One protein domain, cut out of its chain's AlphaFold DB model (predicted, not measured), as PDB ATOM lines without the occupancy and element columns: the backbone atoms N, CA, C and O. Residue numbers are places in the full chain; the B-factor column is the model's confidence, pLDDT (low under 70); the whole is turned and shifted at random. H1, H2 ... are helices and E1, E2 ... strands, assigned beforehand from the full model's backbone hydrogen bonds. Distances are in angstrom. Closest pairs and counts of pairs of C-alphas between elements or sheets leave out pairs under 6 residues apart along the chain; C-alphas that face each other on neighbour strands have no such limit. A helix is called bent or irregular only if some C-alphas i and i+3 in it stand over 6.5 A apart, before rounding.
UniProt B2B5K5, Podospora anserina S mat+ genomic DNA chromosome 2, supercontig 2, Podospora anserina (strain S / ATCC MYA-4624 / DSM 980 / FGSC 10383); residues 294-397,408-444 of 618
ATOM      1  N   LEU A 294       4.565  19.323 -30.444       72.06
ATOM      2  CA  LEU A 294       4.505  17.867 -30.448       72.06
ATOM      3  C   LEU A 294       5.934  17.307 -30.428       72.06
ATOM      4  O   LEU A 294       6.700  17.530 -31.368       72.06
ATOM      5  N   THR A 295       6.305  16.594 -29.362       82.19
ATOM      6  CA  THR A 295       7.648  16.009 -29.267       82.19
ATOM      7  C   THR A 295       7.844  14.956 -30.366       82.19
ATOM      8  O   THR A 295       6.889  14.248 -30.707       82.19
ATOM      9  N   PRO A 296       9.063  14.794 -30.921       80.94
ATOM     10  CA  PRO A 296       9.331  13.766 -31.931       80.94
ATOM     11  C   PRO A 296       8.960  12.355 -31.453       80.94
ATOM     12  O   PRO A 296       8.473  11.541 -32.233       80.94
ATOM     13  N   GLU A 297       9.122  12.098 -30.154       82.81
ATOM     14  CA  GLU A 297       8.727  10.867 -29.466       82.81
ATOM     15  C   GLU A 297       7.208  10.641 -29.504       82.81
ATOM     16  O   GLU A 297       6.756   9.570 -29.910       82.81
ATOM     17  N   ALA A 298       6.408  11.652 -29.141       80.88
ATOM     18  CA  ALA A 298       4.948  11.568 -29.182       80.88
ATOM     19  C   ALA A 298       4.418  11.476 -30.622       80.88
ATOM     20  O   ALA A 298       3.464  10.740 -30.880       80.88
ATOM     21  N   TYR A 299       5.061  12.160 -31.576       82.75
ATOM     22  CA  TYR A 299       4.754  12.018 -33.000       82.75
ATOM     23  C   TYR A 299       5.050  10.606 -33.519       82.75
ATOM     24  O   TYR A 299       4.214  10.025 -34.216       82.75
ATOM     25  N   PHE A 300       6.206  10.035 -33.167       85.44
ATOM     26  CA  PHE A 300       6.582   8.677 -33.559       85.44
ATOM     27  C   PHE A 300       5.634   7.641 -32.946       85.44
ATOM     28  O   PHE A 300       5.048   6.836 -33.672       85.44
ATOM     29  N   LEU A 301       5.416   7.697 -31.628       86.31
ATOM     30  CA  LEU A 301       4.528   6.767 -30.934       86.31
ATOM     31  C   LEU A 301       3.093   6.874 -31.471       86.31
ATOM     32  O   LEU A 301       2.491   5.855 -31.796       86.31
ATOM     33  N   GLY A 302       2.575   8.092 -31.658       81.81
ATOM     34  CA  GLY A 302       1.253   8.316 -32.244       81.81
ATOM     35  C   GLY A 302       1.125   7.789 -33.678       81.81
ATOM     36  O   GLY A 302       0.135   7.140 -34.002       81.81
ATOM     37  N   SER A 303       2.120   8.024 -34.537       82.62
ATOM     38  CA  SER A 303       2.031   7.675 -35.966       82.62
ATOM     39  C   SER A 303       2.287   6.193 -36.259       82.62
ATOM     40  O   SER A 303       1.668   5.639 -37.167       82.62
ATOM     41  N   PHE A 304       3.192   5.543 -35.517       87.69
ATOM     42  CA  PHE A 304       3.649   4.181 -35.824       87.69
ATOM     43  C   PHE A 304       3.082   3.095 -34.898       87.69
ATOM     44  O   PHE A 304       2.959   1.951 -35.342       87.69
ATOM     45  N   ALA A 305       2.677   3.403 -33.658       89.50
ATOM     46  CA  ALA A 305       2.126   2.381 -32.758       89.50
ATOM     47  C   ALA A 305       0.884   1.651 -33.316       89.50
ATOM     48  O   ALA A 305       0.846   0.427 -33.186       89.50
ATOM     49  N   PRO A 306      -0.091   2.304 -33.992       89.56
ATOM     50  CA  PRO A 306      -1.228   1.593 -34.582       89.56
ATOM     51  C   PRO A 306      -0.795   0.520 -35.590       89.56
ATOM     52  O   PRO A 306      -1.360  -0.576 -35.627       89.56
ATOM     53  N   LEU A 307       0.221   0.818 -36.407       90.56
ATOM     54  CA  LEU A 307       0.756  -0.110 -37.403       90.56
ATOM     55  C   LEU A 307       1.483  -1.280 -36.724       90.56
ATOM     56  O   LEU A 307       1.255  -2.434 -37.084       90.56
ATOM     57  N   ILE A 308       2.290  -0.996 -35.697       92.12
ATOM     58  CA  ILE A 308       2.984  -2.016 -34.896       92.12
ATOM     59  C   ILE A 308       1.972  -2.961 -34.227       92.12
ATOM     60  O   ILE A 308       2.110  -4.178 -34.342       92.12
ATOM     61  N   PHE A 309       0.914  -2.435 -33.601       92.19
ATOM     62  CA  PHE A 309      -0.139  -3.263 -33.000       92.19
ATOM     63  C   PHE A 309      -0.896  -4.102 -34.040       92.19
ATOM     64  O   PHE A 309      -1.161  -5.276 -33.783       92.19
ATOM     65  N   ALA A 310      -1.195  -3.557 -35.225       92.69
ATOM     66  CA  ALA A 310      -1.845  -4.313 -36.299       92.69
ATOM     67  C   ALA A 310      -0.966  -5.471 -36.822       92.69
ATOM     68  O   ALA A 310      -1.470  -6.570 -37.056       92.69
ATOM     69  N   ILE A 311       0.350  -5.257 -36.942       92.31
ATOM     70  CA  ILE A 311       1.314  -6.298 -37.338       92.31
ATOM     71  C   ILE A 311       1.439  -7.374 -36.247       92.31
ATOM     72  O   ILE A 311       1.347  -8.562 -36.552       92.31
ATOM     73  N   LEU A 312       1.581  -6.984 -34.976       94.00
ATOM     74  CA  LEU A 312       1.637  -7.935 -33.856       94.00
ATOM     75  C   LEU A 312       0.352  -8.771 -33.742       94.00
ATOM     76  O   LEU A 312       0.421  -9.964 -33.450       94.00
ATOM     77  N   PHE A 313      -0.808  -8.176 -34.030       92.50
ATOM     78  CA  PHE A 313      -2.092  -8.877 -34.066       92.50
ATOM     79  C   PHE A 313      -2.213  -9.847 -35.255       92.50
ATOM     80  O   PHE A 313      -2.821 -10.902 -35.103       92.50
ATOM     81  N   TYR A 314      -1.608  -9.553 -36.412       92.69
ATOM     82  CA  TYR A 314      -1.613 -10.434 -37.592       92.69
ATOM     83  C   TYR A 314      -0.870 -11.762 -37.372       92.69
ATOM     84  O   TYR A 314      -1.341 -12.808 -37.827       92.69
ATOM     85  N   LEU A 315       0.264 -11.745 -36.661       91.50
ATOM     86  CA  LEU A 315       1.130 -12.918 -36.457       91.50
ATOM     87  C   LEU A 315       0.394 -14.185 -35.950       91.50
ATOM     88  O   LEU A 315       0.535 -15.235 -36.589       91.50
ATOM     89  N   PRO A 316      -0.416 -14.149 -34.868       91.94
ATOM     90  CA  PRO A 316      -1.163 -15.326 -34.420       91.94
ATOM     91  C   PRO A 316      -2.225 -15.794 -35.428       91.94
ATOM     92  O   PRO A 316      -2.426 -17.001 -35.559       91.94
ATOM     93  N   TRP A 317      -2.866 -14.892 -36.183       90.88
ATOM     94  CA  TRP A 317      -3.846 -15.276 -37.212       90.88
ATOM     95  C   TRP A 317      -3.191 -15.967 -38.409       90.88
ATOM     96  O   TRP A 317      -3.703 -16.986 -38.876       90.88
ATOM     97  N   ALA A 318      -2.040 -15.468 -38.863       89.19
ATOM     98  CA  ALA A 318      -1.249 -16.107 -39.913       89.19
ATOM     99  C   ALA A 318      -0.766 -17.509 -39.489       89.19
ATOM    100  O   ALA A 318      -0.837 -18.456 -40.275       89.19
ATOM    101  N   SER A 319      -0.348 -17.664 -38.228       88.19
ATOM    102  CA  SER A 319       0.025 -18.966 -37.659       88.19
ATOM    103  C   SER A 319      -1.172 -19.927 -37.580       88.19
ATOM    104  O   SER A 319      -1.086 -21.068 -38.038       88.19
ATOM    105  N   LEU A 320      -2.328 -19.456 -37.092       88.44
ATOM    106  CA  LEU A 320      -3.558 -20.250 -37.003       88.44
ATOM    107  C   LEU A 320      -4.049 -20.729 -38.377       88.44
ATOM    108  O   LEU A 320      -4.442 -21.888 -38.515       88.44
ATOM    109  N   ASP A 321      -4.009 -19.874 -39.400       87.06
ATOM    110  CA  ASP A 321      -4.386 -20.234 -40.771       87.06
ATOM    111  C   ASP A 321      -3.401 -21.236 -41.402       87.06
ATOM    112  O   ASP A 321      -3.834 -22.195 -42.046       87.06
ATOM    113  N   ALA A 322      -2.094 -21.098 -41.149       83.50
ATOM    114  CA  ALA A 322      -1.094 -22.076 -41.579       83.50
ATOM    115  C   ALA A 322      -1.310 -23.456 -40.925       83.50
ATOM    116  O   ALA A 322      -1.251 -24.483 -41.610       83.50
ATOM    117  N   VAL A 323      -1.621 -23.497 -39.624       84.44
ATOM    118  CA  VAL A 323      -1.987 -24.733 -38.909       84.44
ATOM    119  C   VAL A 323      -3.295 -25.315 -39.457       84.44
ATOM    120  O   VAL A 323      -3.352 -26.506 -39.767       84.44
ATOM    121  N   ALA A 324      -4.331 -24.497 -39.662       84.19
ATOM    122  CA  ALA A 324      -5.623 -24.944 -40.191       84.19
ATOM    123  C   ALA A 324      -5.507 -25.545 -41.605       84.19
ATOM    124  O   ALA A 324      -6.057 -26.621 -41.862       84.19
ATOM    125  N   LYS A 325      -4.743 -24.904 -42.501       81.56
ATOM    126  CA  LYS A 325      -4.455 -25.402 -43.860       81.56
ATOM    127  C   LYS A 325      -3.726 -26.744 -43.847       81.56
ATOM    128  O   LYS A 325      -4.082 -27.630 -44.622       81.56
ATOM    129  N   ARG A 326      -2.750 -26.922 -42.949       80.06
ATOM    130  CA  ARG A 326      -2.023 -28.194 -42.788       80.06
ATOM    131  C   ARG A 326      -2.883 -29.296 -42.158       80.06
ATOM    132  O   ARG A 326      -2.670 -30.462 -42.471       80.06
ATOM    133  N   MET A 327      -3.864 -28.951 -41.319       80.38
ATOM    134  CA  MET A 327      -4.710 -29.927 -40.613       80.38
ATOM    135  C   MET A 327      -5.970 -30.372 -41.364       80.38
ATOM    136  O   MET A 327      -6.403 -31.508 -41.166       80.38
ATOM    137  N   GLU A 328      -6.584 -29.540 -42.216       81.88
ATOM    138  CA  GLU A 328      -7.823 -29.920 -42.929       81.88
ATOM    139  C   GLU A 328      -7.690 -31.236 -43.740       81.88
ATOM    140  O   GLU A 328      -8.627 -32.033 -43.667       81.88
ATOM    141  N   PRO A 329      -6.565 -31.564 -44.421       80.50
ATOM    142  CA  PRO A 329      -6.374 -32.877 -45.051       80.50
ATOM    143  C   PRO A 329      -6.508 -34.056 -44.074       80.50
ATOM    144  O   PRO A 329      -7.219 -35.019 -44.364       80.50
ATOM    145  N   PHE A 330      -5.896 -33.965 -42.889       79.12
ATOM    146  CA  PHE A 330      -5.974 -35.008 -41.860       79.12
ATOM    147  C   PHE A 330      -7.367 -35.087 -41.227       79.12
ATOM    148  O   PHE A 330      -7.895 -36.187 -41.048       79.12
ATOM    149  N   TYR A 331      -8.022 -33.944 -40.978       78.69
ATOM    150  CA  TYR A 331      -9.424 -33.923 -40.546       78.69
ATOM    151  C   TYR A 331     -10.342 -34.618 -41.561       78.69
ATOM    152  O   TYR A 331     -11.203 -35.404 -41.159       78.69
ATOM    153  N   ARG A 332     -10.136 -34.396 -42.867       78.31
ATOM    154  CA  ARG A 332     -10.900 -35.054 -43.940       78.31
ATOM    155  C   ARG A 332     -10.660 -36.564 -43.967       78.31
ATOM    156  O   ARG A 332     -11.634 -37.312 -44.027       78.31
ATOM    157  N   LEU A 333      -9.412 -37.018 -43.839       78.25
ATOM    158  CA  LEU A 333      -9.084 -38.449 -43.747       78.25
ATOM    159  C   LEU A 333      -9.649 -39.114 -42.478       78.25
ATOM    160  O   LEU A 333     -10.036 -40.277 -42.531       78.25
ATOM    161  N   SER A 334      -9.753 -38.392 -41.357       75.88
ATOM    162  CA  SER A 334     -10.372 -38.890 -40.112       75.88
ATOM    163  C   SER A 334     -11.914 -38.917 -40.130       75.88
ATOM    164  O   SER A 334     -12.550 -39.294 -39.146       75.88
ATOM    165  N   SER A 335     -12.541 -38.507 -41.238       76.94
ATOM    166  CA  SER A 335     -13.995 -38.556 -41.411       76.94
ATOM    167  C   SER A 335     -14.508 -39.998 -41.477       76.94
ATOM    168  O   SER A 335     -13.922 -40.854 -42.141       76.94
ATOM    169  N   SER A 336     -15.676 -40.262 -40.886       67.75
ATOM    170  CA  SER A 336     -16.290 -41.602 -40.858       67.75
ATOM    171  C   SER A 336     -16.584 -42.198 -42.242       67.75
ATOM    172  O   SER A 336     -16.705 -43.415 -42.364       67.75
ATOM    173  N   LYS A 337     -16.668 -41.358 -43.284       72.19
ATOM    174  CA  LYS A 337     -16.881 -41.748 -44.692       72.19
ATOM    175  C   LYS A 337     -15.587 -41.809 -45.527       72.19
ATOM    176  O   LYS A 337     -15.671 -42.031 -46.738       72.19
ATOM    177  N   GLY A 338     -14.426 -41.552 -44.917       73.31
ATOM    178  CA  GLY A 338     -13.164 -41.288 -45.613       73.31
ATOM    179  C   GLY A 338     -13.220 -40.049 -46.522       73.31
ATOM    180  O   GLY A 338     -14.271 -39.419 -46.690       73.31
ATOM    181  N   ALA A 339     -12.090 -39.726 -47.146       80.12
ATOM    182  CA  ALA A 339     -11.964 -38.662 -48.140       80.12
ATOM    183  C   ALA A 339     -11.339 -39.192 -49.436       80.12
ATOM    184  O   ALA A 339     -10.544 -40.129 -49.414       80.12
ATOM    185  N   VAL A 340     -11.688 -38.595 -50.576       80.56
ATOM    186  CA  VAL A 340     -11.018 -38.901 -51.851       80.56
ATOM    187  C   VAL A 340      -9.645 -38.219 -51.863       80.56
ATOM    188  O   VAL A 340      -9.470 -37.161 -51.250       80.56
ATOM    189  N   ALA A 341      -8.658 -38.787 -52.562       72.94
ATOM    190  CA  ALA A 341      -7.315 -38.199 -52.658       72.94
ATOM    191  C   ALA A 341      -7.330 -36.731 -53.141       72.94
ATOM    192  O   ALA A 341      -6.623 -35.896 -52.584       72.94
ATOM    193  N   SER A 342      -8.190 -36.384 -54.104       70.00
ATOM    194  CA  SER A 342      -8.384 -35.016 -54.624       70.00
ATOM    195  C   SER A 342      -9.019 -34.020 -53.635       70.00
ATOM    196  O   SER A 342      -8.959 -32.808 -53.863       70.00
ATOM    197  N   GLU A 343      -9.586 -34.510 -52.528       70.81
ATOM    198  CA  GLU A 343     -10.162 -33.722 -51.425       70.81
ATOM    199  C   GLU A 343      -9.280 -33.716 -50.159       70.81
ATOM    200  O   GLU A 343      -9.593 -33.015 -49.197       70.81
ATOM    201  N   SER A 344      -8.188 -34.490 -50.145       74.06
ATOM    202  CA  SER A 344      -7.293 -34.642 -48.988       74.06
ATOM    203  C   SER A 344      -5.808 -34.643 -49.381       74.06
ATOM    204  O   SER A 344      -5.159 -33.603 -49.316       74.06
ATOM    205  N   LEU A 345      -5.277 -35.791 -49.810       73.88
ATOM    206  CA  LEU A 345      -3.848 -36.031 -50.072       73.88
ATOM    207  C   LEU A 345      -3.249 -35.173 -51.205       73.88
ATOM    208  O   LEU A 345      -2.045 -34.949 -51.223       73.88
ATOM    209  N   ASN A 346      -4.074 -34.690 -52.137       71.00
ATOM    210  CA  ASN A 346      -3.668 -33.909 -53.312       71.00
ATOM    211  C   ASN A 346      -4.139 -32.437 -53.242       71.00
ATOM    212  O   ASN A 346      -4.365 -31.801 -54.271       71.00
ATOM    213  N   VAL A 347      -4.372 -31.892 -52.038       67.44
ATOM    214  CA  VAL A 347      -4.852 -30.507 -51.861       67.44
ATOM    215  C   VAL A 347      -3.696 -29.558 -51.540       67.44
ATOM    216  O   VAL A 347      -3.380 -29.279 -50.385       67.44
ATOM    217  N   SER A 348      -3.084 -29.024 -52.596       63.03
ATOM    218  CA  SER A 348      -1.985 -28.056 -52.522       63.03
ATOM    219  C   SER A 348      -2.456 -26.649 -52.118       63.03
ATOM    220  O   SER A 348      -2.646 -25.782 -52.968       63.03
ATOM    221  N   TYR A 349      -2.598 -26.385 -50.815       60.84
ATOM    222  CA  TYR A 349      -2.903 -25.042 -50.283       60.84
ATOM    223  C   TYR A 349      -1.735 -24.036 -50.351       60.84
ATOM    224  O   TYR A 349      -1.906 -22.880 -49.973       60.84
ATOM    225  N   GLU A 350      -0.530 -24.461 -50.741       56.84
ATOM    226  CA  GLU A 350       0.704 -23.873 -50.187       56.84
ATOM    227  C   GLU A 350       1.559 -23.005 -51.135       56.84
ATOM    228  O   GLU A 350       2.695 -22.702 -50.786       56.84
ATOM    229  N   SER A 351       1.072 -22.619 -52.327       53.12
ATOM    230  CA  SER A 351       1.879 -21.806 -53.267       53.12
ATOM    231  C   SER A 351       1.087 -21.049 -54.356       53.12
ATOM    232  O   SER A 351       1.100 -19.828 -54.403       53.12
ATOM    233  N   GLN A 352       0.391 -21.748 -55.260       50.19
ATOM    234  CA  GLN A 352       0.211 -21.241 -56.639       50.19
ATOM    235  C   GLN A 352      -1.003 -20.333 -56.922       50.19
ATOM    236  O   GLN A 352      -1.241 -19.989 -58.079       50.19
ATOM    237  N   VAL A 353      -1.780 -19.931 -55.913       56.12
ATOM    238  CA  VAL A 353      -2.839 -18.915 -56.072       56.12
ATOM    239  C   VAL A 353      -2.825 -17.939 -54.889       56.12
ATOM    240  O   VAL A 353      -2.650 -18.399 -53.757       56.12
ATOM    241  N   PRO A 354      -3.038 -16.621 -55.116       59.31
ATOM    242  CA  PRO A 354      -3.067 -15.610 -54.052       59.31
ATOM    243  C   PRO A 354      -4.119 -15.907 -52.979       59.31
ATOM    244  O   PRO A 354      -5.106 -16.589 -53.267       59.31
ATOM    245  N   LEU A 355      -3.989 -15.330 -51.776       60.84
ATOM    246  CA  LEU A 355      -4.926 -15.550 -50.657       60.84
ATOM    247  C   LEU A 355      -6.411 -15.383 -51.029       60.84
ATOM    248  O   LEU A 355      -7.244 -16.171 -50.585       60.84
ATOM    249  N   VAL A 356      -6.752 -14.423 -51.894       60.06
ATOM    250  CA  VAL A 356      -8.128 -14.226 -52.396       60.06
ATOM    251  C   VAL A 356      -8.597 -15.408 -53.264       60.06
ATOM    252  O   VAL A 356      -9.738 -15.855 -53.150       60.06
ATOM    253  N   GLY A 357      -7.707 -15.974 -54.084       56.66
ATOM    254  CA  GLY A 357      -7.964 -17.195 -54.855       56.66
ATOM    255  C   GLY A 357      -8.059 -18.442 -53.970       56.66
ATOM    256  O   GLY A 357      -8.958 -19.259 -54.169       56.66
ATOM    257  N   GLN A 358      -7.201 -18.559 -52.947       60.06
ATOM    258  CA  GLN A 358      -7.288 -19.614 -51.925       60.06
ATOM    259  C   GLN A 358      -8.647 -19.573 -51.213       60.06
ATOM    260  O   GLN A 358      -9.306 -20.605 -51.086       60.06
ATOM    261  N   LEU A 359      -9.092 -18.381 -50.796       58.81
ATOM    262  CA  LEU A 359     -10.394 -18.164 -50.163       58.81
ATOM    263  C   LEU A 359     -11.538 -18.623 -51.081       58.81
ATOM    264  O   LEU A 359     -12.373 -19.422 -50.661       58.81
ATOM    265  N   TRP A 360     -11.537 -18.180 -52.341       55.16
ATOM    266  CA  TRP A 360     -12.558 -18.535 -53.334       55.16
ATOM    267  C   TRP A 360     -12.635 -20.052 -53.584       55.16
ATOM    268  O   TRP A 360     -13.715 -20.643 -53.549       55.16
ATOM    269  N   ILE A 361     -11.487 -20.713 -53.760       59.69
ATOM    270  CA  ILE A 361     -11.406 -22.162 -54.004       59.69
ATOM    271  C   ILE A 361     -11.791 -22.966 -52.749       59.69
ATOM    272  O   ILE A 361     -12.496 -23.970 -52.859       59.69
ATOM    273  N   SER A 362     -11.379 -22.521 -51.558       57.88
ATOM    274  CA  SER A 362     -11.733 -23.142 -50.271       57.88
ATOM    275  C   SER A 362     -13.239 -23.051 -49.985       57.88
ATOM    276  O   SER A 362     -13.861 -24.035 -49.561       57.88
ATOM    277  N   LEU A 363     -13.851 -21.906 -50.300       59.91
ATOM    278  CA  LEU A 363     -15.290 -21.682 -50.184       59.91
ATOM    279  C   LEU A 363     -16.074 -22.587 -51.152       59.91
ATOM    280  O   LEU A 363     -16.980 -23.300 -50.720       59.91
ATOM    281  N   ILE A 364     -15.661 -22.654 -52.426       55.75
ATOM    282  CA  ILE A 364     -16.249 -23.552 -53.442       55.75
ATOM    283  C   ILE A 364     -16.132 -25.029 -53.034       55.75
ATOM    284  O   ILE A 364     -17.085 -25.791 -53.200       55.75
ATOM    285  N   ARG A 365     -15.002 -25.446 -52.448       61.78
ATOM    286  CA  ARG A 365     -14.807 -26.819 -51.942       61.78
ATOM    287  C   ARG A 365     -15.511 -27.094 -50.603       61.78
ATOM    288  O   ARG A 365     -15.414 -28.207 -50.091       61.78
ATOM    289  N   ARG A 366     -16.266 -26.138 -50.038       61.56
ATOM    290  CA  ARG A 366     -17.019 -26.283 -48.771       61.56
ATOM    291  C   ARG A 366     -16.100 -26.558 -47.563       61.56
ATOM    292  O   ARG A 366     -16.426 -27.343 -46.664       61.56
ATOM    293  N   HIS A 367     -14.921 -25.932 -47.540       74.06
ATOM    294  CA  HIS A 367     -13.916 -26.056 -46.475       74.06
ATOM    295  C   HIS A 367     -14.031 -24.884 -45.482       74.06
ATOM    296  O   HIS A 367     -13.137 -24.054 -45.344       74.06
ATOM    297  N   TRP A 368     -15.170 -24.820 -44.778       76.62
ATOM    298  CA  TRP A 368     -15.593 -23.677 -43.950       76.62
ATOM    299  C   TRP A 368     -14.559 -23.168 -42.938       76.62
ATOM    300  O   TRP A 368     -14.449 -21.960 -42.764       76.62
ATOM    301  N   VAL A 369     -13.789 -24.052 -42.293       80.88
ATOM    302  CA  VAL A 369     -12.765 -23.649 -41.312       80.88
ATOM    303  C   VAL A 369     -11.606 -22.928 -42.005       80.88
ATOM    304  O   VAL A 369     -11.317 -21.792 -41.654       80.88
ATOM    305  N   VAL A 370     -11.010 -23.533 -43.040       82.81
ATOM    306  CA  VAL A 370      -9.896 -22.941 -43.811       82.81
ATOM    307  C   VAL A 370     -10.330 -21.664 -44.538       82.81
ATOM    308  O   VAL A 370      -9.586 -20.690 -44.600       82.81
ATOM    309  N   SER A 371     -11.554 -21.638 -45.072       83.62
ATOM    310  CA  SER A 371     -12.126 -20.428 -45.669       83.62
ATOM    311  C   SER A 371     -12.239 -19.293 -44.644       83.62
ATOM    312  O   SER A 371     -11.972 -18.143 -44.977       83.62
ATOM    313  N   LEU A 372     -12.625 -19.595 -43.403       86.38
ATOM    314  CA  LEU A 372     -12.853 -18.585 -42.374       86.38
ATOM    315  C   LEU A 372     -11.550 -18.123 -41.694       86.38
ATOM    316  O   LEU A 372     -11.440 -16.943 -41.371       86.38
ATOM    317  N   THR A 373     -10.530 -18.985 -41.561       88.50
ATOM    318  CA  THR A 373      -9.181 -18.552 -41.142       88.50
ATOM    319  C   THR A 373      -8.529 -17.658 -42.194       88.50
ATOM    320  O   THR A 373      -8.049 -16.577 -41.859       88.50
ATOM    321  N   SER A 374      -8.589 -18.030 -43.477       87.19
ATOM    322  CA  SER A 374      -8.013 -17.206 -44.549       87.19
ATOM    323  C   SER A 374      -8.756 -15.877 -44.729       87.19
ATOM    324  O   SER A 374      -8.129 -14.870 -45.046       87.19
ATOM    325  N   PHE A 375     -10.065 -15.831 -44.455       89.50
ATOM    326  CA  PHE A 375     -10.814 -14.572 -44.403       89.50
ATOM    327  C   PHE A 375     -10.344 -13.655 -43.259       89.50
ATOM    328  O   PHE A 375     -10.139 -12.465 -43.491       89.50
ATOM    329  N   LEU A 376     -10.092 -14.192 -42.057       90.75
ATOM    330  CA  LEU A 376      -9.514 -13.415 -40.949       90.75
ATOM    331  C   LEU A 376      -8.113 -12.875 -41.281       90.75
ATOM    332  O   LEU A 376      -7.833 -11.717 -40.982       90.75
ATOM    333  N   VAL A 377      -7.259 -13.666 -41.937       91.06
ATOM    334  CA  VAL A 377      -5.921 -13.226 -42.386       91.06
ATOM    335  C   VAL A 377      -6.017 -12.066 -43.387       91.06
ATOM    336  O   VAL A 377      -5.278 -11.090 -43.257       91.06
ATOM    337  N   ILE A 378      -6.966 -12.120 -44.328       90.50
ATOM    338  CA  ILE A 378      -7.232 -11.026 -45.278       90.50
ATOM    339  C   ILE A 378      -7.759  -9.774 -44.552       90.50
ATOM    340  O   ILE A 378      -7.292  -8.670 -44.831       90.50
ATOM    341  N   LEU A 379      -8.671  -9.919 -43.580       91.81
ATOM    342  CA  LEU A 379      -9.127  -8.788 -42.759       91.81
ATOM    343  C   LEU A 379      -7.975  -8.153 -41.965       91.81
ATOM    344  O   LEU A 379      -7.899  -6.929 -41.904       91.81
ATOM    345  N   CYS A 380      -7.046  -8.949 -41.428       93.75
ATOM    346  CA  CYS A 380      -5.852  -8.431 -40.755       93.75
ATOM    347  C   CYS A 380      -4.929  -7.657 -41.708       93.75
ATOM    348  O   CYS A 380      -4.405  -6.614 -41.329       93.75
ATOM    349  N   GLN A 381      -4.743  -8.128 -42.945       91.62
ATOM    350  CA  GLN A 381      -3.961  -7.404 -43.955       91.62
ATOM    351  C   GLN A 381      -4.611  -6.056 -44.306       91.62
ATOM    352  O   GLN A 381      -3.937  -5.028 -44.300       91.62
ATOM    353  N   VAL A 382      -5.930  -6.013 -44.515       92.12
ATOM    354  CA  VAL A 382      -6.641  -4.740 -44.747       92.12
ATOM    355  C   VAL A 382      -6.590  -3.830 -43.505       92.12
ATOM    356  O   VAL A 382      -6.474  -2.615 -43.649       92.12
ATOM    357  N   LEU A 383      -6.592  -4.394 -42.290       92.62
ATOM    358  CA  LEU A 383      -6.430  -3.642 -41.040       92.62
ATOM    359  C   LEU A 383      -5.029  -3.012 -40.935       92.62
ATOM    360  O   LEU A 383      -4.922  -1.833 -40.609       92.62
ATOM    361  N   ILE A 384      -3.966  -3.752 -41.280       92.56
ATOM    362  CA  ILE A 384      -2.591  -3.228 -41.388       92.56
ATOM    363  C   ILE A 384      -2.534  -2.073 -42.397       92.56
ATOM    364  O   ILE A 384      -1.946  -1.035 -42.094       92.56
ATOM    365  N   ALA A 385      -3.175  -2.220 -43.562       92.00
ATOM    366  CA  ALA A 385      -3.200  -1.182 -44.593       92.00
ATOM    367  C   ALA A 385      -3.935   0.098 -44.149       92.00
ATOM    368  O   ALA A 385      -3.493   1.201 -44.467       92.00
ATOM    369  N   LEU A 386      -5.037  -0.032 -43.404       91.56
ATOM    370  CA  LEU A 386      -5.809   1.105 -42.882       91.56
ATOM    371  C   LEU A 386      -5.164   1.769 -41.658       91.56
ATOM    372  O   LEU A 386      -5.344   2.967 -41.455       91.56
ATOM    373  N   SER A 387      -4.399   1.031 -40.855       92.69
ATOM    374  CA  SER A 387      -3.842   1.514 -39.587       92.69
ATOM    375  C   SER A 387      -3.077   2.858 -39.649       92.69
ATOM    376  O   SER A 387      -3.394   3.748 -38.854       92.69
ATOM    377  N   PRO A 388      -2.142   3.109 -40.598       89.12
ATOM    378  CA  PRO A 388      -1.415   4.387 -40.669       89.12
ATOM    379  C   PRO A 388      -2.269   5.575 -41.163       89.12
ATOM    380  O   PRO A 388      -1.803   6.717 -41.155       89.12
ATOM    381  N   GLU A 389      -3.502   5.331 -41.606       87.94
ATOM    382  CA  GLU A 389      -4.451   6.335 -42.108       87.94
ATOM    383  C   GLU A 389      -5.349   6.908 -40.987       87.94
ATOM    384  O   GLU A 389      -5.960   7.966 -41.151       87.94
ATOM    385  N   VAL A 390      -5.397   6.229 -39.830       88.50
ATOM    386  CA  VAL A 390      -6.244   6.545 -38.658       88.50
ATOM    387  C   VAL A 390      -5.774   7.778 -37.884       88.50
ATOM    388  O   VAL A 390      -6.590   8.479 -37.288       88.50
ATOM    389  N   ILE A 391      -4.468   8.055 -37.874       86.88
ATOM    390  CA  ILE A 391      -3.879   9.178 -37.133       86.88
ATOM    391  C   ILE A 391      -3.254  10.157 -38.118       86.88
ATOM    392  O   ILE A 391      -2.254   9.865 -38.779       86.88
ATOM    393  N   ARG A 392      -3.848  11.346 -38.205       80.75
ATOM    394  CA  ARG A 392      -3.379  12.450 -39.042       80.75
ATOM    395  C   ARG A 392      -2.861  13.589 -38.179       80.75
ATOM    396  O   ARG A 392      -3.194  13.699 -37.002       80.75
ATOM    397  N   ILE A 393      -2.068  14.458 -38.790       79.75
ATOM    398  CA  ILE A 393      -1.845  15.796 -38.253       79.75
ATOM    399  C   ILE A 393      -3.044  16.628 -38.715       79.75
ATOM    400  O   ILE A 393      -3.391  16.578 -39.893       79.75
ATOM    401  N   SER A 394      -3.690  17.374 -37.821       75.06
ATOM    402  CA  SER A 394      -4.594  18.454 -38.226       75.06
ATOM    403  C   SER A 394      -4.172  19.759 -37.574       75.06
ATOM    404  O   SER A 394      -3.577  19.775 -36.497       75.06
ATOM    405  N   VAL A 395      -4.514  20.871 -38.211       77.38
ATOM    406  CA  VAL A 395      -4.211  22.210 -37.709       77.38
ATOM    407  C   VAL A 395      -5.483  22.776 -37.086       77.38
ATOM    408  O   VAL A 395      -6.477  22.959 -37.787       77.38
ATOM    409  N   ILE A 396      -5.481  23.011 -35.771       69.44
ATOM    410  CA  ILE A 396      -6.636  23.594 -35.072       69.44
ATOM    411  C   ILE A 396      -6.422  25.102 -34.928       69.44
ATOM    412  O   ILE A 396      -5.546  25.554 -34.194       69.44
ATOM    413  N   GLY A 397      -7.262  25.875 -35.610       67.00
ATOM    414  CA  GLY A 397      -7.337  27.328 -35.496       67.00
ATOM    415  C   GLY A 397      -8.460  27.881 -36.372       67.00
ATOM    416  O   GLY A 397      -8.811  27.288 -37.388       67.00
ATOM    417  N   GLY A 408       0.098  22.254 -34.967       74.56
ATOM    418  CA  GLY A 408      -0.296  20.961 -35.524       74.56
ATOM    419  C   GLY A 408      -0.506  19.940 -34.409       74.56
ATOM    420  O   GLY A 408       0.414  19.672 -33.638       74.56
ATOM    421  N   VAL A 409      -1.700  19.356 -34.331       78.56
ATOM    422  CA  VAL A 409      -2.063  18.344 -33.329       78.56
ATOM    423  C   VAL A 409      -2.283  16.980 -33.976       78.56
ATOM    424  O   VAL A 409      -2.668  16.884 -35.143       78.56
ATOM    425  N   LEU A 410      -2.055  15.912 -33.209       80.06
ATOM    426  CA  LEU A 410      -2.478  14.567 -33.592       80.06
ATOM    427  C   LEU A 410      -4.005  14.477 -33.499       80.06
ATOM    428  O   LEU A 410      -4.586  14.757 -32.452       80.06
ATOM    429  N   SER A 411      -4.634  14.049 -34.590       81.00
ATOM    430  CA  SER A 411      -6.084  13.968 -34.745       81.00
ATOM    431  C   SER A 411      -6.489  12.632 -35.353       81.00
ATOM    432  O   SER A 411      -5.900  12.170 -36.334       81.00
ATOM    433  N   VAL A 412      -7.522  12.011 -34.786       86.06
ATOM    434  CA  VAL A 412      -8.054  10.737 -35.280       86.06
ATOM    435  C   VAL A 412      -9.017  10.997 -36.436       86.06
ATOM    436  O   VAL A 412     -10.023  11.691 -36.279       86.06
ATOM    437  N   SER A 413      -8.732  10.423 -37.602       85.06
ATOM    438  CA  SER A 413      -9.602  10.492 -38.774       85.06
ATOM    439  C   SER A 413     -10.799   9.548 -38.578       85.06
ATOM    440  O   SER A 413     -10.678   8.323 -38.514       85.06
ATOM    441  N   THR A 414     -11.997  10.124 -38.456       88.31
ATOM    442  CA  THR A 414     -13.205   9.391 -38.039       88.31
ATOM    443  C   THR A 414     -13.605   8.271 -39.002       88.31
ATOM    444  O   THR A 414     -14.042   7.215 -38.553       88.31
ATOM    445  N   ALA A 415     -13.426   8.463 -40.312       88.06
ATOM    446  CA  ALA A 415     -13.799   7.482 -41.331       88.06
ATOM    447  C   ALA A 415     -13.010   6.152 -41.236       88.06
ATOM    448  O   ALA A 415     -13.649   5.118 -41.018       88.06
ATOM    449  N   PRO A 416     -11.661   6.115 -41.329       89.25
ATOM    450  CA  PRO A 416     -10.915   4.867 -41.159       89.25
ATOM    451  C   PRO A 416     -10.990   4.327 -39.725       89.25
ATOM    452  O   PRO A 416     -11.006   3.111 -39.560       89.25
ATOM    453  N   ALA A 417     -11.121   5.174 -38.695       90.69
ATOM    454  CA  ALA A 417     -11.338   4.704 -37.324       90.69
ATOM    455  C   ALA A 417     -12.625   3.862 -37.200       90.69
ATOM    456  O   ALA A 417     -12.583   2.746 -36.679       90.69
ATOM    457  N   ARG A 418     -13.750   4.340 -37.760       92.62
ATOM    458  CA  ARG A 418     -15.007   3.568 -37.838       92.62
ATOM    459  C   ARG A 418     -14.885   2.325 -38.725       92.62
ATOM    460  O   ARG A 418     -15.499   1.306 -38.419       92.62
ATOM    461  N   ALA A 419     -14.085   2.374 -39.793       92.75
ATOM    462  CA  ALA A 419     -13.818   1.198 -40.623       92.75
ATOM    463  C   ALA A 419     -13.056   0.108 -39.844       92.75
ATOM    464  O   ALA A 419     -13.459  -1.054 -39.883       92.75
ATOM    465  N   MET A 420     -12.015   0.470 -39.080       92.56
ATOM    466  CA  MET A 420     -11.287  -0.484 -38.234       92.56
ATOM    467  C   MET A 420     -12.168  -1.052 -37.114       92.56
ATOM    468  O   MET A 420     -12.142  -2.257 -36.882       92.56
ATOM    469  N   GLU A 421     -12.983  -0.222 -36.456       94.06
ATOM    470  CA  GLU A 421     -13.964  -0.663 -35.452       94.06
ATOM    471  C   GLU A 421     -14.929  -1.712 -36.035       94.06
ATOM    472  O   GLU A 421     -15.083  -2.800 -35.476       94.06
ATOM    473  N   ALA A 422     -15.515  -1.436 -37.205       95.50
ATOM    474  CA  ALA A 422     -16.396  -2.374 -37.897       95.50
ATOM    475  C   ALA A 422     -15.674  -3.671 -38.309       95.50
ATOM    476  O   ALA A 422     -16.219  -4.763 -38.138       95.50
ATOM    477  N   MET A 423     -14.435  -3.581 -38.805       93.81
ATOM    478  CA  MET A 423     -13.632  -4.755 -39.165       93.81
ATOM    479  C   MET A 423     -13.281  -5.620 -37.950       93.81
ATOM    480  O   MET A 423     -13.370  -6.844 -38.041       93.81
ATOM    481  N   LEU A 424     -12.942  -5.014 -36.810       94.44
ATOM    482  CA  LEU A 424     -12.676  -5.737 -35.564       94.44
ATOM    483  C   LEU A 424     -13.938  -6.446 -35.045       94.44
ATOM    484  O   LEU A 424     -13.857  -7.602 -34.634       94.44
ATOM    485  N   LEU A 425     -15.117  -5.820 -35.146       95.94
ATOM    486  CA  LEU A 425     -16.395  -6.473 -34.828       95.94
ATOM    487  C   LEU A 425     -16.676  -7.675 -35.750       95.94
ATOM    488  O   LEU A 425     -17.043  -8.747 -35.262       95.94
ATOM    489  N   VAL A 426     -16.440  -7.547 -37.061       95.69
ATOM    490  CA  VAL A 426     -16.547  -8.675 -38.009       95.69
ATOM    491  C   VAL A 426     -15.548  -9.784 -37.657       95.69
ATOM    492  O   VAL A 426     -15.925 -10.956 -37.630       95.69
ATOM    493  N   MET A 427     -14.303  -9.441 -37.312       94.69
ATOM    494  CA  MET A 427     -13.300 -10.417 -36.877       94.69
ATOM    495  C   MET A 427     -13.710 -11.161 -35.601       94.69
ATOM    496  O   MET A 427     -13.518 -12.376 -35.530       94.69
ATOM    497  N   ILE A 428     -14.307 -10.482 -34.617       95.56
ATOM    498  CA  ILE A 428     -14.828 -11.112 -33.391       95.56
ATOM    499  C   ILE A 428     -15.933 -12.123 -33.733       95.56
ATOM    500  O   ILE A 428     -15.894 -13.259 -33.256       95.56
ATOM    501  N   ILE A 429     -16.869 -11.762 -34.617       95.50
ATOM    502  CA  ILE A 429     -17.944 -12.661 -35.076       95.50
ATOM    503  C   ILE A 429     -17.357 -13.882 -35.805       95.50
ATOM    504  O   ILE A 429     -17.683 -15.023 -35.470       95.50
ATOM    505  N   CYS A 430     -16.445 -13.672 -36.756       92.44
ATOM    506  CA  CYS A 430     -15.766 -14.754 -37.473       92.44
ATOM    507  C   CYS A 430     -14.949 -15.663 -36.533       92.44
ATOM    508  O   CYS A 430     -14.947 -16.882 -36.707       92.44
ATOM    509  N   THR A 431     -14.324 -15.099 -35.496       92.62
ATOM    510  CA  THR A 431     -13.591 -15.851 -34.461       92.62
ATOM    511  C   THR A 431     -14.527 -16.714 -33.619       92.62
ATOM    512  O   THR A 431     -14.241 -17.893 -33.403       92.62
ATOM    513  N   ALA A 432     -15.676 -16.182 -33.190       93.06
ATOM    514  CA  ALA A 432     -16.681 -16.952 -32.457       93.06
ATOM    515  C   ALA A 432     -17.237 -18.120 -33.301       93.06
ATOM    516  O   ALA A 432     -17.411 -19.230 -32.795       93.06
ATOM    517  N   VAL A 433     -17.441 -17.903 -34.606       91.38
ATOM    518  CA  VAL A 433     -17.874 -18.950 -35.551       91.38
ATOM    519  C   VAL A 433     -16.775 -19.995 -35.809       91.38
ATOM    520  O   VAL A 433     -17.098 -21.177 -35.964       91.38
ATOM    521  N   LEU A 434     -15.487 -19.621 -35.803       89.88
ATOM    522  CA  LEU A 434     -14.380 -20.591 -35.797       89.88
ATOM    523  C   LEU A 434     -14.369 -21.419 -34.512       89.88
ATOM    524  O   LEU A 434     -14.341 -22.645 -34.593       89.88
ATOM    525  N   ALA A 435     -14.429 -20.776 -33.343       90.25
ATOM    526  CA  ALA A 435     -14.412 -21.456 -32.049       90.25
ATOM    527  C   ALA A 435     -15.564 -22.469 -31.929       90.25
ATOM    528  O   ALA A 435     -15.324 -23.635 -31.619       90.25
ATOM    529  N   GLY A 436     -16.791 -22.070 -32.286       89.75
ATOM    530  CA  GLY A 436     -17.954 -22.962 -32.296       89.75
ATOM    531  C   GLY A 436     -17.832 -24.137 -33.277       89.75
ATOM    532  O   GLY A 436     -18.251 -25.250 -32.955       89.75
ATOM    533  N   GLN A 437     -17.216 -23.937 -34.450       85.44
ATOM    534  CA  GLN A 437     -16.914 -25.043 -35.369       85.44
ATOM    535  C   GLN A 437     -15.838 -25.984 -34.812       85.44
ATOM    536  O   GLN A 437     -15.987 -27.200 -34.924       85.44
ATOM    537  N   LEU A 438     -14.772 -25.441 -34.216       83.81
ATOM    538  CA  LEU A 438     -13.647 -26.208 -33.675       83.81
ATOM    539  C   LEU A 438     -14.048 -27.027 -32.441       83.81
ATOM    540  O   LEU A 438     -13.711 -28.204 -32.379       83.81
ATOM    541  N   TRP A 439     -14.840 -26.467 -31.519       85.69
ATOM    542  CA  TRP A 439     -15.356 -27.186 -30.341       85.69
ATOM    543  C   TRP A 439     -16.146 -28.454 -30.696       85.69
ATOM    544  O   TRP A 439     -16.153 -29.412 -29.925       85.69
ATOM    545  N   ASN A 440     -16.796 -28.482 -31.863       77.94
ATOM    546  CA  ASN A 440     -17.564 -29.637 -32.327       77.94
ATOM    547  C   ASN A 440     -16.747 -30.604 -33.214       77.94
ATOM    548  O   ASN A 440     -17.277 -31.619 -33.670       77.94
ATOM    549  N   ARG A 441     -15.457 -30.327 -33.471       74.69
ATOM    550  CA  ARG A 441     -14.548 -31.243 -34.180       74.69
ATOM    551  C   ARG A 441     -13.686 -32.021 -33.190       74.69
ATOM    552  O   ARG A 441     -12.824 -31.461 -32.527       74.69
ATOM    553  N   ARG A 442     -13.850 -33.346 -33.165       65.88
ATOM    554  CA  ARG A 442     -12.875 -34.257 -32.547       65.88
ATOM    555  C   ARG A 442     -11.910 -34.754 -33.619       65.88
ATOM    556  O   ARG A 442     -12.342 -35.429 -34.552       65.88
ATOM    557  N   SER A 443     -10.625 -34.443 -33.487       63.91
ATOM    558  CA  SER A 443      -9.563 -35.148 -34.209       63.91
ATOM    559  C   SER A 443      -9.491 -36.597 -33.712       63.91
ATOM    560  O   SER A 443      -9.567 -36.849 -32.512       63.91
ATOM    561  N   GLN A 444      -9.360 -37.560 -34.628       65.62
ATOM    562  CA  GLN A 444      -9.145 -38.979 -34.284       65.62
ATOM    563  C   GLN A 444      -7.667 -39.395 -34.402       65.62
ATOM    564  O   GLN A 444      -7.364 -40.578 -34.497       65.62
TER     565      GLN A 444
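Overview. This is residues 294 to 397 and 408 to 444 of the 618 residues of an uncharacterized protein of Podospora anserina (strain S / ATCC MYA-4624 / DSM 980 / FGSC 10383) (UniProt B2B5K5). Three long helices, H1, H3 and H4, run lengthwise in a rod, H3 between the others, with short H2 folded back on H3 and a two-stranded antiparallel sheet, E1 and E2, at one end. The 141 printed residues, mostly helix, run H1, H2, H3, E1, E2, H4. The whole is loose, radius of gyration of the C-alphas 19.6 A, spanning 70 by 30 by 24 A.

Arrangement. H1, residues 296 to 333, one helix by its hydrogen bonds, is bent, C-alphas 303 and 306 being 7.0 A apart; its arms are H1a, to 303, and H1b, from 306. H3, residues 368 to 389, touches H1b, closest C-alphas Asp 321 and Thr 373, 5.1 A. H2, residues 355 to 364, forms a hairpin with H3, closest C-alphas Leu 359 and Ser 371, 5.3 A. In E1, residues 391 to 395, N 392 is 2.9 A from O 411 of E2, residues 408 to 412. H4, residues 414 to 439, touches H3, closest C-alphas Leu 376 and Met 427, 6.3 A. Every O i to N i+4 pair is within hydrogen-bond range in H1a, H2 and H4, 20 of 24 in H1b, 16 of 18 in H3.

Along the chain. H1a begins at C-alpha 296 (9.331, 13.766, -31.931); H4, 37.4 A long, ends at C-alpha 439 (-15.356, -27.186, -30.341). H1b, 41.8 A, and H3, 32.1 A, are irregular: C-alphas 326 and 329 are 6.8 A apart, 385 and 388 7.0 A.

Size, cuts and confidence. Residues 398 to 407 are cut out, a gap of 9.5 A between C-alphas 397 and 408. The link H1 to H2 is long; pLDDT is under 70 at residues 336, 347 to 366, 396 to 397 and 442 to 444.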